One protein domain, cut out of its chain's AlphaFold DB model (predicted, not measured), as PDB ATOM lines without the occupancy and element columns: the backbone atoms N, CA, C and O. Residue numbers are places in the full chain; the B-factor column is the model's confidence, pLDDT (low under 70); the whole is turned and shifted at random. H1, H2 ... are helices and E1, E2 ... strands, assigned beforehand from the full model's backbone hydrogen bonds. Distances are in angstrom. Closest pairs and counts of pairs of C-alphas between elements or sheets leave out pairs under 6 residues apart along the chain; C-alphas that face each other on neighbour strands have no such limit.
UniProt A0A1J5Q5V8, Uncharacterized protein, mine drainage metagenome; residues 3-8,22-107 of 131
ATOM      1  N   ASP A   3     149.007 131.437 175.753       67.00
ATOM      2  CA  ASP A   3     148.660 130.008 175.739       67.00
ATOM      3  C   ASP A   3     149.844 129.125 175.309       67.00
ATOM      4  O   ASP A   3     150.201 128.182 176.001       67.00
ATOM      5  N   ILE A   4     150.558 129.517 174.248       72.38
ATOM      6  CA  ILE A   4     151.701 128.753 173.721       72.38
ATOM      7  C   ILE A   4     152.862 128.717 174.723       72.38
ATOM      8  O   ILE A   4     153.375 127.645 175.024       72.38
ATOM      9  N   LEU A   5     153.223 129.859 175.321       70.88
ATOM     10  CA  LEU A   5     154.271 129.915 176.349       70.88
ATOM     11  C   LEU A   5     153.907 129.130 177.612       70.88
ATOM     12  O   LEU A   5     154.791 128.794 178.385       70.88
ATOM     13  N   ASN A   6     152.627 128.863 177.866       74.44
ATOM     14  CA  ASN A   6     152.224 128.016 178.985       74.44
ATOM     15  C   ASN A   6     152.301 126.523 178.643       74.44
ATOM     16  O   ASN A   6     152.393 125.719 179.560       74.44
ATOM     17  N   GLN A   7     152.265 126.162 177.359       75.31
ATOM     18  CA  GLN A   7     152.345 124.774 176.898       75.31
ATOM     19  C   GLN A   7     153.788 124.270 176.785       75.31
ATOM     20  O   GLN A   7     154.023 123.090 177.013       75.31
ATOM     21  N   VAL A   8     154.738 125.146 176.435       76.06
ATOM     22  CA  VAL A   8     156.148 124.766 176.197       76.06
ATOM     23  C   VAL A   8     157.095 125.131 177.342       76.06
ATOM     24  O   VAL A   8     158.257 124.739 177.341       76.06
ATOM     25  N   PRO A  22     161.576 153.850 182.663       87.94
ATOM     26  CA  PRO A  22     161.673 154.464 181.345       87.94
ATOM     27  C   PRO A  22     162.986 154.070 180.654       87.94
ATOM     28  O   PRO A  22     164.007 153.856 181.307       87.94
ATOM     29  N   LEU A  23     162.968 154.020 179.317       87.25
ATOM     30  CA  LEU A  23     164.193 153.864 178.532       87.25
ATOM     31  C   LEU A  23     165.103 155.084 178.716       87.25
ATOM     32  O   LEU A  23     164.622 156.222 178.787       87.25
ATOM     33  N   ALA A  24     166.414 154.840 178.748       89.50
ATOM     34  CA  ALA A  24     167.411 155.901 178.798       89.50
ATOM     35  C   ALA A  24     167.247 156.847 177.598       89.50
ATOM     36  O   ALA A  24     167.003 156.415 176.472       89.50
ATOM     37  N   GLN A  25     167.350 158.149 177.862       91.69
ATOM     38  CA  GLN A  25     167.262 159.192 176.843       91.69
ATOM     39  C   GLN A  25     168.669 159.710 176.507       91.69
ATOM     40  O   GLN A  25     169.472 159.876 177.429       91.69
ATOM     41  N   PRO A  26     168.959 160.034 175.234       91.62
ATOM     42  CA  PRO A  26     168.075 159.922 174.070       91.62
ATOM     43  C   PRO A  26     167.963 158.480 173.546       91.62
ATOM     44  O   PRO A  26     168.912 157.709 173.637       91.62
ATOM     45  N   ILE A  27     166.816 158.139 172.950       86.94
ATOM     46  CA  ILE A  27     166.670 156.882 172.202       86.94
ATOM     47  C   ILE A  27     167.313 157.089 170.829       86.94
ATOM     48  O   ILE A  27     166.795 157.852 170.012       86.94
ATOM     49  N   LEU A  28     168.447 156.433 170.594       88.00
ATOM     50  CA  LEU A  28     169.150 156.443 169.314       88.00
ATOM     51  C   LEU A  28     168.828 155.144 168.575       88.00
ATOM     52  O   LEU A  28     169.029 154.061 169.117       88.00
ATOM     53  N   ALA A  29     168.289 155.256 167.362       86.00
ATOM     54  CA  ALA A  29     168.110 154.100 166.494       86.00
ATOM     55  C   ALA A  29     169.478 153.680 165.945       86.00
ATOM     56  O   ALA A  29     170.140 154.491 165.299       86.00
ATOM     57  N   GLU A  30     169.878 152.438 166.216       86.12
ATOM     58  CA  GLU A  30     171.090 151.848 165.635       86.12
ATOM     59  C   GLU A  30     170.852 151.502 164.164       86.12
ATOM     60  O   GLU A  30     171.612 151.941 163.312       86.12
ATOM     61  N   PHE A  31     169.737 150.825 163.867       87.19
ATOM     62  CA  PHE A  31     169.333 150.482 162.506       87.19
ATOM     63  C   PHE A  31     167.817 150.296 162.358       87.19
ATOM     64  O   PHE A  31     167.070 150.288 163.343       87.19
ATOM     65  N   ARG A  32     167.338 150.187 161.111       85.75
ATOM     66  CA  ARG A  32     165.924 149.919 160.798       85.75
ATOM     67  C   ARG A  32     165.718 148.432 160.568       85.75
ATOM     68  O   ARG A  32     166.431 147.836 159.783       85.75
ATOM     69  N   ILE A  33     164.708 147.861 161.214       89.38
ATOM     70  CA  ILE A  33     164.346 146.452 161.046       89.38
ATOM     71  C   ILE A  33     163.374 146.319 159.867       89.38
ATOM     72  O   ILE A  33     162.317 146.953 159.870       89.38
ATOM     73  N   GLY A  34     163.714 145.476 158.892       86.38
ATOM     74  CA  GLY A  34     162.862 145.104 157.759       86.38
ATOM     75  C   GLY A  34     162.214 143.725 157.913       86.38
ATOM     76  O   GLY A  34     161.098 143.512 157.439       86.38
ATOM     77  N   ILE A  35     162.869 142.797 158.620       88.25
ATOM     78  CA  ILE A  35     162.354 141.448 158.891       88.25
ATOM     79  C   ILE A  35     162.394 141.128 160.386       88.25
ATOM     80  O   ILE A  35     163.366 141.435 161.072       88.25
ATOM     81  N   LEU A  36     161.335 140.487 160.885       92.56
ATOM     82  CA  LEU A  36     161.251 139.971 162.253       92.56
ATOM     83  C   LEU A  36     160.917 138.478 162.225       92.56
ATOM     84  O   LEU A  36     159.868 138.085 161.712       92.56
ATOM     85  N   GLY A  37     161.803 137.669 162.796       92.88
ATOM     86  CA  GLY A  37     161.632 136.245 163.048       92.88
ATOM     87  C   GLY A  37     161.323 135.978 164.520       92.88
ATOM     88  O   GLY A  37     161.801 136.678 165.413       92.88
ATOM     89  N   LEU A  38     160.505 134.958 164.776       94.50
ATOM     90  CA  LEU A  38     160.229 134.453 166.117       94.50
ATOM     91  C   LEU A  38     160.356 132.933 166.100       94.50
ATOM     92  O   LEU A  38     159.695 132.269 165.301       94.50
ATOM     93  N   ALA A  39     161.160 132.393 167.008       93.81
ATOM     94  CA  ALA A  39     161.368 130.961 167.154       93.81
ATOM     95  C   ALA A  39     161.370 130.530 168.629       93.81
ATOM     96  O   ALA A  39     161.468 131.347 169.549       93.81
ATOM     97  N   TRP A  40     161.233 129.222 168.841       93.38
ATOM     98  CA  TRP A  40     161.410 128.560 170.130       93.38
ATOM     99  C   TRP A  40     162.599 127.607 170.028       93.38
ATOM    100  O   TRP A  40     162.631 126.759 169.138       93.38
ATOM    101  N   ASP A  41     163.556 127.763 170.934       93.19
ATOM    102  CA  ASP A  41     164.666 126.841 171.138       93.19
ATOM    103  C   ASP A  41     164.252 125.823 172.206       93.19
ATOM    104  O   ASP A  41     164.108 126.175 173.380       93.19
ATOM    105  N   ASP A  42     164.019 124.579 171.786       89.62
ATOM    106  CA  ASP A  42     163.569 123.490 172.661       89.62
ATOM    107  C   ASP A  42     164.695 122.941 173.548       89.62
ATOM    108  O   ASP A  42     164.444 122.475 174.657       89.62
ATOM    109  N   GLU A  43     165.950 123.043 173.102       90.56
ATOM    110  CA  GLU A  43     167.094 122.569 173.879       90.56
ATOM    111  C   GLU A  43     167.338 123.502 175.071       90.56
ATOM    112  O   GLU A  43     167.430 123.059 176.220       90.56
ATOM    113  N   GLU A  44     167.371 124.812 174.818       90.44
ATOM    114  CA  GLU A  44     167.620 125.818 175.855       90.44
ATOM    115  C   GLU A  44     166.348 126.353 176.532       90.44
ATOM    116  O   GLU A  44     166.450 127.097 177.511       90.44
ATOM    117  N   HIS A  45     165.160 125.974 176.048       90.19
ATOM    118  CA  HIS A  45     163.852 126.481 176.485       90.19
ATOM    119  C   HIS A  45     163.761 128.014 176.415       90.19
ATOM    120  O   HIS A  45     163.408 128.697 177.389       90.19
ATOM    121  N   ARG A  46     164.121 128.575 175.255       94.38
ATOM    122  CA  ARG A  46     164.210 130.026 175.036       94.38
ATOM    123  C   ARG A  46     163.347 130.491 173.878       94.38
ATOM    124  O   ARG A  46     163.223 129.831 172.853       94.38
ATOM    125  N   VAL A  47     162.796 131.689 174.029       95.00
ATOM    126  CA  VAL A  47     162.200 132.435 172.921       95.00
ATOM    127  C   VAL A  47     163.320 133.169 172.197       95.00
ATOM    128  O   VAL A  47     164.075 133.904 172.831       95.00
ATOM    129  N   VAL A  48     163.406 132.988 170.886       96.31
ATOM    130  CA  VAL A  48     164.393 133.644 170.025       96.31
ATOM    131  C   VAL A  48     163.672 134.674 169.161       96.31
ATOM    132  O   VAL A  48     162.682 134.347 168.504       96.31
ATOM    133  N   ILE A  49     164.141 135.919 169.194       96.00
ATOM    134  CA  ILE A  49     163.660 137.015 168.349       96.00
ATOM    135  C   ILE A  49     164.806 137.413 167.428       96.00
ATOM    136  O   ILE A  49     165.849 137.858 167.901       96.00
ATOM    137  N   GLU A  50     164.588 137.289 166.126       95.00
ATOM    138  CA  GLU A  50     165.551 137.679 165.098       95.00
ATOM    139  C   GLU A  50     165.059 138.958 164.426       95.00
ATOM    140  O   GLU A  50     163.919 139.027 163.971       95.00
ATOM    141  N   ALA A  51     165.895 139.985 164.372       93.00
ATOM    142  CA  ALA A  51     165.563 141.273 163.784       93.00
ATOM    143  C   ALA A  51     166.627 141.660 162.759       93.00
ATOM    144  O   ALA A  51     167.738 142.036 163.128       93.00
ATOM    145  N   GLY A  52     166.276 141.560 161.479       90.94
ATOM    146  CA  GLY A  52     167.173 141.846 160.362       90.94
ATOM    147  C   GLY A  52     166.809 143.140 159.642       90.94
ATOM    148  O   GLY A  52     165.628 143.475 159.513       90.94
ATOM    149  N   SER A  53     167.818 143.852 159.143       86.75
ATOM    150  CA  SER A  53     167.647 145.119 158.427       86.75
ATOM    151  C   SER A  53     166.918 144.952 157.090       86.75
ATOM    152  O   SER A  53     165.995 145.717 156.825       86.75
ATOM    153  N   ARG A  54     167.260 143.909 156.306       68.44
ATOM    154  CA  ARG A  54     166.802 143.616 154.925       68.44
ATOM    155  C   ARG A  54     165.976 144.740 154.295       68.44
ATOM    156  O   ARG A  54     164.763 144.621 154.096       68.44
ATOM    157  N   VAL A  55     166.665 145.832 153.989       54.81
ATOM    158  CA  VAL A  55     166.126 146.921 153.187       54.81
ATOM    159  C   VAL A  55     166.188 146.436 151.746       54.81
ATOM    160  O   VAL A  55     167.253 146.396 151.145       54.81
ATOM    161  N   VAL A  56     165.054 145.998 151.200       52.28
ATOM    162  CA  VAL A  56     164.899 146.038 149.746       52.28
ATOM    163  C   VAL A  56     164.620 147.503 149.462       52.28
ATOM    164  O   VAL A  56     163.546 147.992 149.824       52.28
ATOM    165  N   GLU A  57     165.595 148.228 148.919       46.09
ATOM    166  CA  GLU A  57     165.303 149.512 148.295       46.09
ATOM    167  C   GLU A  57     164.367 149.207 147.124       46.09
ATOM    168  O   GLU A  57     164.784 148.837 146.033       46.09
ATOM    169  N   LEU A  58     163.060 149.263 147.383       44.06
ATOM    170  CA  LEU A  58     162.090 149.459 146.323       44.06
ATOM    171  C   LEU A  58     162.305 150.902 145.886       44.06
ATOM    172  O   LEU A  58     161.699 151.824 146.430       44.06
ATOM    173  N   GLU A  59     163.248 151.099 144.972       38.16
ATOM    174  CA  GLU A  59     163.234 152.276 144.124       38.16
ATOM    175  C   GLU A  59     161.806 152.369 143.562       38.16
ATOM    176  O   GLU A  59     161.292 151.396 143.006       38.16
ATOM    177  N   ASP A  60     161.132 153.502 143.783       41.72
ATOM    178  CA  ASP A  60     159.829 153.854 143.198       41.72
ATOM    179  C   ASP A  60     159.966 154.020 141.662       41.72
ATOM    180  O   ASP A  60     159.586 155.044 141.093       41.72
ATOM    181  N   ASP A  61     160.558 153.045 140.975       40.38
ATOM    182  CA  ASP A  61     160.565 152.947 139.527       40.38
ATOM    183  C   ASP A  61     159.593 151.831 139.139       40.38
ATOM    184  O   ASP A  61     159.737 150.667 139.521       40.38
ATOM    185  N   GLU A  62     158.554 152.196 138.391       45.16
ATOM    186  CA  GLU A  62     157.442 151.344 137.960       45.16
ATOM    187  C   GLU A  62     157.877 150.246 136.953       45.16
ATOM    188  O   GLU A  62     157.101 149.846 136.084       45.16
ATOM    189  N   ASN A  63     159.116 149.746 137.041       38.94
ATOM    190  CA  ASN A  63     159.733 148.844 136.069       38.94
ATOM    191  C   ASN A  63     160.462 147.620 136.657       38.94
ATOM    192  O   ASN A  63     160.997 146.815 135.897       38.94
ATOM    193  N   VAL A  64     160.457 147.407 137.977       48.34
ATOM    194  CA  VAL A  64     161.149 146.260 138.604       48.34
ATOM    195  C   VAL A  64     160.270 145.002 138.613       48.34
ATOM    196  O   VAL A  64     159.951 144.438 139.657       48.34
ATOM    197  N   MET A  65     159.814 144.570 137.435       47.16
ATOM    198  CA  MET A  65     159.042 143.328 137.282       47.16
ATOM    199  C   MET A  65     159.860 142.160 136.712       47.16
ATOM    200  O   MET A  65     159.282 141.099 136.491       47.16
ATOM    201  N   ASP A  66     161.172 142.330 136.494       43.12
ATOM    202  CA  ASP A  66     162.016 141.305 135.850       43.12
ATOM    203  C   ASP A  66     163.459 141.212 136.396       43.12
ATOM    204  O   ASP A  66     164.356 140.714 135.721       43.12
ATOM    205  N   SER A  67     163.710 141.696 137.616       39.91
ATOM    206  CA  SER A  67     165.023 141.562 138.263       39.91
ATOM    207  C   SER A  67     165.004 140.382 139.232       39.91
ATOM    208  O   SER A  67     164.216 140.370 140.181       39.91
ATOM    209  N   ASP A  68     165.853 139.383 138.981       45.09
ATOM    210  CA  ASP A  68     166.083 138.267 139.897       45.09
ATOM    211  C   ASP A  68     166.425 138.812 141.302       45.09
ATOM    212  O   ASP A  68     167.276 139.697 141.425       45.09
ATOM    213  N   PRO A  69     165.819 138.292 142.386       52.19
ATOM    214  CA  PRO A  69     166.051 138.768 143.755       52.19
ATOM    215  C   PRO A  69     167.474 138.502 144.289       52.19
ATOM    216  O   PRO A  69     167.728 138.751 145.465       52.19
ATOM    217  N   ASP A  70     168.368 137.973 143.452       52.50
ATOM    218  CA  ASP A  70     169.775 137.676 143.748       52.50
ATOM    219  C   ASP A  70     170.737 138.751 143.191       52.50
ATOM    220  O   ASP A  70     171.932 138.698 143.459       52.50
ATOM    221  N   ASP A  71     170.227 139.733 142.427       47.00
ATOM    222  CA  ASP A  71     171.037 140.755 141.733       47.00
ATOM    223  C   ASP A  71     170.873 142.174 142.320       47.00
ATOM    224  O   ASP A  71     171.416 143.148 141.801       47.00
ATOM    225  N   SER A  72     170.132 142.327 143.427       52.56
ATOM    226  CA  SER A  72     170.155 143.573 144.200       52.56
ATOM    227  C   SER A  72     171.463 143.639 144.987       52.56
ATOM    228  O   SER A  72     171.669 142.816 145.883       52.56
ATOM    229  N   GLU A  73     172.333 144.604 144.674       49.84
ATOM    230  CA  GLU A  73     173.557 144.883 145.434       49.84
ATOM    231  C   GLU A  73     173.204 145.077 146.915       49.84
ATOM    232  O   GLU A  73     172.683 146.108 147.335       49.84
ATOM    233  N   VAL A  74     173.454 144.042 147.718       51.62
ATOM    234  CA  VAL A  74     173.271 144.078 149.165       51.62
ATOM    235  C   VAL A  74     174.342 145.024 149.701       51.62
ATOM    236  O   VAL A  74     175.501 144.635 149.852       51.62
ATOM    237  N   THR A  75     173.997 146.292 149.927       52.50
ATOM    238  CA  THR A  75     174.898 147.235 150.597       52.50
ATOM    239  C   THR A  75     175.289 146.660 151.963       52.50
ATOM    240  O   THR A  75     174.532 145.899 152.569       52.50
ATOM    241  N   GLU A  76     176.482 146.966 152.484       53.41
ATOM    242  CA  GLU A  76     176.910 146.457 153.805       53.41
ATOM    243  C   GLU A  76     175.915 146.838 154.928       53.41
ATOM    244  O   GLU A  76     175.770 146.104 155.905       53.41
ATOM    245  N   GLU A  77     175.154 147.920 154.733       52.59
ATOM    246  CA  GLU A  77     174.054 148.400 155.587       52.59
ATOM    247  C   GLU A  77     172.799 147.492 155.557       52.59
ATOM    248  O   GLU A  77     171.974 147.511 156.472       52.59
ATOM    249  N   ALA A  78     172.641 146.645 154.535       58.22
ATOM    250  CA  ALA A  78     171.477 145.775 154.357       58.22
ATOM    251  C   ALA A  78     171.565 144.429 155.116       58.22
ATOM    252  O   ALA A  78     170.633 143.623 155.037       58.22
ATOM    253  N   ASN A  79     172.631 144.192 155.894       68.75
ATOM    254  CA  ASN A  79     172.901 142.906 156.562       68.75
ATOM    255  C   ASN A  79     172.957 142.954 158.101       68.75
ATOM    256  O   ASN A  79     173.390 141.986 158.730       68.75
ATOM    257  N   GLU A  80     172.523 144.040 158.744       86.31
ATOM    258  CA  GLU A  80     172.482 144.095 160.212       86.31
ATOM    259  C   GLU A  80     171.444 143.110 160.770       86.31
ATOM    260  O   GLU A  80     170.304 143.050 160.297       86.31
ATOM    261  N   MET A  81     171.845 142.326 161.776       88.62
ATOM    262  CA  MET A  81     171.013 141.317 162.431       88.62
ATOM    263  C   MET A  81     171.182 141.392 163.950       88.62
ATOM    264  O   MET A  81     172.301 141.390 164.463       88.62
ATOM    265  N   LEU A  82     170.060 141.396 164.664       92.56
ATOM    266  CA  LEU A  82     169.987 141.284 166.116       92.56
ATOM    267  C   LEU A  82     169.262 139.983 166.490       92.56
ATOM    268  O   LEU A  82     168.090 139.815 166.162       92.56
ATOM    269  N   ASP A  83     169.954 139.093 167.205       94.88
ATOM    270  CA  ASP A  83     169.383 137.893 167.837       94.88
ATOM    271  C   ASP A  83     169.203 138.169 169.338       94.88
ATOM    272  O   ASP A  83     170.162 138.471 170.058       94.88
ATOM    273  N   VAL A  84     167.958 138.091 169.809       96.31
ATOM    274  CA  VAL A  84     167.605 138.208 171.223       96.31
ATOM    275  C   VAL A  84     167.046 136.883 171.720       96.31
ATOM    276  O   VAL A  84     165.957 136.463 171.329       96.31
ATOM    277  N   ARG A  85     167.743 136.278 172.684       96.88
ATOM    278  CA  ARG A  85     167.310 135.050 173.357       96.88
ATOM    279  C   ARG A  85     166.779 135.356 174.747       96.88
ATOM    280  O   ARG A  85     167.512 135.809 175.624       96.88
ATOM    281  N   LEU A  86     165.498 135.088 174.958       94.81
ATOM    282  CA  LEU A  86     164.801 135.336 176.212       94.81
ATOM    283  C   LEU A  86     164.464 134.012 176.892       94.81
ATOM    284  O   LEU A  86     163.921 133.101 176.267       94.81
ATOM    285  N   THR A  87     164.714 133.925 178.198       93.12
ATOM    286  CA  THR A  87     164.083 132.874 179.005       93.12
ATOM    287  C   THR A  87     162.566 133.076 179.012       93.12
ATOM    288  O   THR A  87     162.068 134.169 178.722       93.12
ATOM    289  N   VAL A  88     161.809 132.041 179.377       90.56
ATOM    290  CA  VAL A  88     160.341 132.116 179.451       90.56
ATOM    291  C   VAL A  88     159.877 133.263 180.356       90.56
ATOM    292  O   VAL A  88     158.932 133.982 180.023       90.56
ATOM    293  N   GLU A  89     160.539 133.459 181.494       89.56
ATOM    294  CA  GLU A  89     160.234 134.527 182.442       89.56
ATOM    295  C   GLU A  89     160.384 135.912 181.807       89.56
ATOM    296  O   GLU A  89     159.494 136.761 181.917       89.56
ATOM    297  N   LEU A  90     161.511 136.130 181.119       91.94
ATOM    298  CA  LEU A  90     161.801 137.386 180.435       91.94
ATOM    299  C   LEU A  90     160.823 137.618 179.288       91.94
ATOM    300  O   LEU A  90     160.320 138.729 179.149       91.94
ATOM    301  N   ALA A  91     160.495 136.580 178.517       92.00
ATOM    302  CA  ALA A  91     159.516 136.667 177.441       92.00
ATOM    303  C   ALA A  91     158.132 137.088 177.965       92.00
ATOM    304  O   ALA A  91     157.485 137.951 177.374       92.00
ATOM    305  N   ARG A  92     157.691 136.550 179.111       89.31
ATOM    306  CA  ARG A  92     156.422 136.949 179.749       89.31
ATOM    307  C   ARG A  92     156.428 138.421 180.161       89.31
ATOM    308  O   ARG A  92     155.501 139.150 179.801       89.31
ATOM    309  N   ASN A  93     157.477 138.870 180.849       91.19
ATOM    310  CA  ASN A  93     157.611 140.277 181.241       91.19
ATOM    311  C   ASN A  93     157.708 141.203 180.018       91.19
ATOM    312  O   ASN A  93     157.074 142.262 179.989       91.19
ATOM    313  N   PHE A  94     158.442 140.789 178.984       91.00
ATOM    314  CA  PHE A  94     158.574 141.517 177.727       91.00
ATOM    315  C   PHE A  94     157.224 141.680 177.022       91.00
ATOM    316  O   PHE A  94     156.883 142.795 176.626       91.00
ATOM    317  N   VAL A  95     156.422 140.614 176.917       90.88
ATOM    318  CA  VAL A  95     155.073 140.668 176.326       90.88
ATOM    319  C   VAL A  95     154.183 141.637 177.100       90.88
ATOM    320  O   VAL A  95     153.525 142.487 176.499       90.88
ATOM    321  N   GLU A  96     154.174 141.559 178.430       89.62
ATOM    322  CA  GLU A  96     153.339 142.433 179.252       89.62
ATOM    323  C   GLU A  96     153.728 143.913 179.104       89.62
ATOM    324  O   GLU A  96     152.861 144.769 178.883       89.62
ATOM    325  N   ARG A  97     155.030 144.225 179.166       90.69
ATOM    326  CA  ARG A  97     155.543 145.587 178.971       90.69
ATOM    327  C   ARG A  97     155.265 146.089 177.556       90.69
ATOM    328  O   ARG A  97     154.787 147.209 177.403       90.69
ATOM    329  N   SER A  98     155.485 145.259 176.537       90.25
ATOM    330  CA  SER A  98     155.223 145.603 175.133       90.25
ATOM    331  C   SER A  98     153.754 145.945 174.908       90.25
ATOM    332  O   SER A  98     153.437 146.967 174.305       90.25
ATOM    333  N   LEU A  99     152.832 145.161 175.477       88.50
ATOM    334  CA  LEU A  99     151.402 145.462 175.420       88.50
ATOM    335  C   LEU A  99     151.056 146.779 176.120       88.50
ATOM    336  O   LEU A  99     150.203 147.515 175.627       88.50
ATOM    337  N   ARG A 100     151.694 147.094 177.254       87.06
ATOM    338  CA  ARG A 100     151.522 148.393 177.923       87.06
ATOM    339  C   ARG A 100     152.013 149.547 177.047       87.06
ATOM    340  O   ARG A 100     151.282 150.521 176.897       87.06
ATOM    341  N   VAL A 101     153.186 149.413 176.427       86.94
ATOM    342  CA  VAL A 101     153.754 150.418 175.511       86.94
ATOM    343  C   VAL A 101     152.836 150.641 174.307       86.94
ATOM    344  O   VAL A 101     152.473 151.778 174.021       86.94
ATOM    345  N   VAL A 102     152.381 149.570 173.651       86.19
ATOM    346  CA  VAL A 102     151.459 149.658 172.505       86.19
ATOM    347  C   VAL A 102     150.136 150.319 172.907       86.19
ATOM    348  O   VAL A 102     149.643 151.190 172.192       86.19
ATOM    349  N   LYS A 103     149.575 149.964 174.070       82.62
ATOM    350  CA  LYS A 103     148.337 150.571 174.596       82.62
ATOM    351  C   LYS A 103     148.490 152.042 174.981       82.62
ATOM    352  O   LYS A 103     147.499 152.762 174.943       82.62
ATOM    353  N   ALA A 104     149.691 152.476 175.362       83.56
ATOM    354  CA  ALA A 104     149.997 153.880 175.620       83.56
ATOM    355  C   ALA A 104     150.133 154.705 174.324       83.56
ATOM    356  O   ALA A 104     150.231 155.932 174.384       83.56
ATOM    357  N   GLY A 105     150.124 154.045 173.158       83.19
ATOM    358  CA  GLY A 105     150.021 154.689 171.857       83.19
ATOM    359  C   GLY A 105     148.736 155.506 171.699       83.19
ATOM    360  O   GLY A 105     147.809 155.458 172.509       83.19
ATOM    361  N   ARG A 106     148.671 156.300 170.628       84.06
ATOM    362  CA  ARG A 106     147.539 157.210 170.405       84.06
ATOM    363  C   ARG A 106     146.267 156.409 170.122       84.06
ATOM    364  O   ARG A 106     146.283 155.464 169.338       84.06
ATOM    365  N   ALA A 107     145.156 156.792 170.747       82.69
ATOM    366  CA  ALA A 107     143.888 156.112 170.513       82.69
ATOM    367  C   ALA A 107     143.454 156.263 169.038       82.69
ATOM    368  O   ALA A 107     143.686 157.320 168.439       82.69
TER     369      ALA A 107
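What this domain is: This is residues 3 to 8 and 22 to 107 of the 131 residues of an uncharacterized protein of mine drainage metagenome (UniProt A0A1J5Q5V8). A narrow, twisted sheet of three antiparallel strands, order E1 - E2 - E3, forms a ribbon, and helix H3 folds back from its end at residue 87 to make an open V with it. The far half of H3 and the tail after it stick out as residues 95 to 107; short H1 lies near the start of H3, and the long loop before H2 reaches out beyond the other end of the ribbon, its residues 58 to 68 standing free. The printed part has 92 residues, with three named helices and three named strands in the order H1 E1 E2 H2 E3 H3, a mixed class. It is loose, with a radius of gyration of the C-alphas of 17.8 A, and spans 47 by 36 by 25 A.

How they stand to each other: H1, residues 3 to 8, and H3, residues 88 to 103, are close but not clearly touching: their closest C-alphas, of Leu 5 and Val 88, are 7.2 A apart. They run opposite ways at a shallow tilt of 17 degrees. E1, residues 35 to 41, and E2, residues 46 to 52, form an antiparallel hairpin, with N 37 and O 50 within hydrogen-bond range at 2.8 A. E3, residues 81 to 87, is the antiparallel neighbour of E2, with N 49 and O 84 at 2.9 A. H1 is only just not on this sheet, with 4 pairs of C-alphas within 10 A. H2, residues 76 to 79, is not on it; its closest C-alpha to E2 is that of Asn 79, 7.0 A from that of Gly 52. H3 is on the sheet, at a height over the sheet of 12.9 A, and stands up from the sheet at 43 degrees. The closest C-alphas of E2 and H3, of Arg 46 and Val 88, are 6.2 A apart. In H1 and H3 every O i to N i+4 pair is within hydrogen-bond range; H2 is too short for such a pair.

Where its parts are: H1 begins at C-alpha 3, (148.660, 130.008, 175.739), and is 9.2 A long. E1 is 19.2 A long and E2 19.1 A. H2 is 6.0 A long, and E3 is 19.8 A long. H3 is 22.5 A long and ends at C-alpha 103, (148.337, 150.571, 174.596).

The domain as a whole: The C-alphas of Asn 63 and Glu 89, the two farthest apart, are 48.5 A apart. Residues 9 to 21 are not printed, and C-alphas 8 and 22 are 30.6 A apart across the cut. The link from E2 to H2, 23 residues, is long. The mean pLDDT of the printed part is 77.5; residue 3 and residues 54 to 79 are under 70.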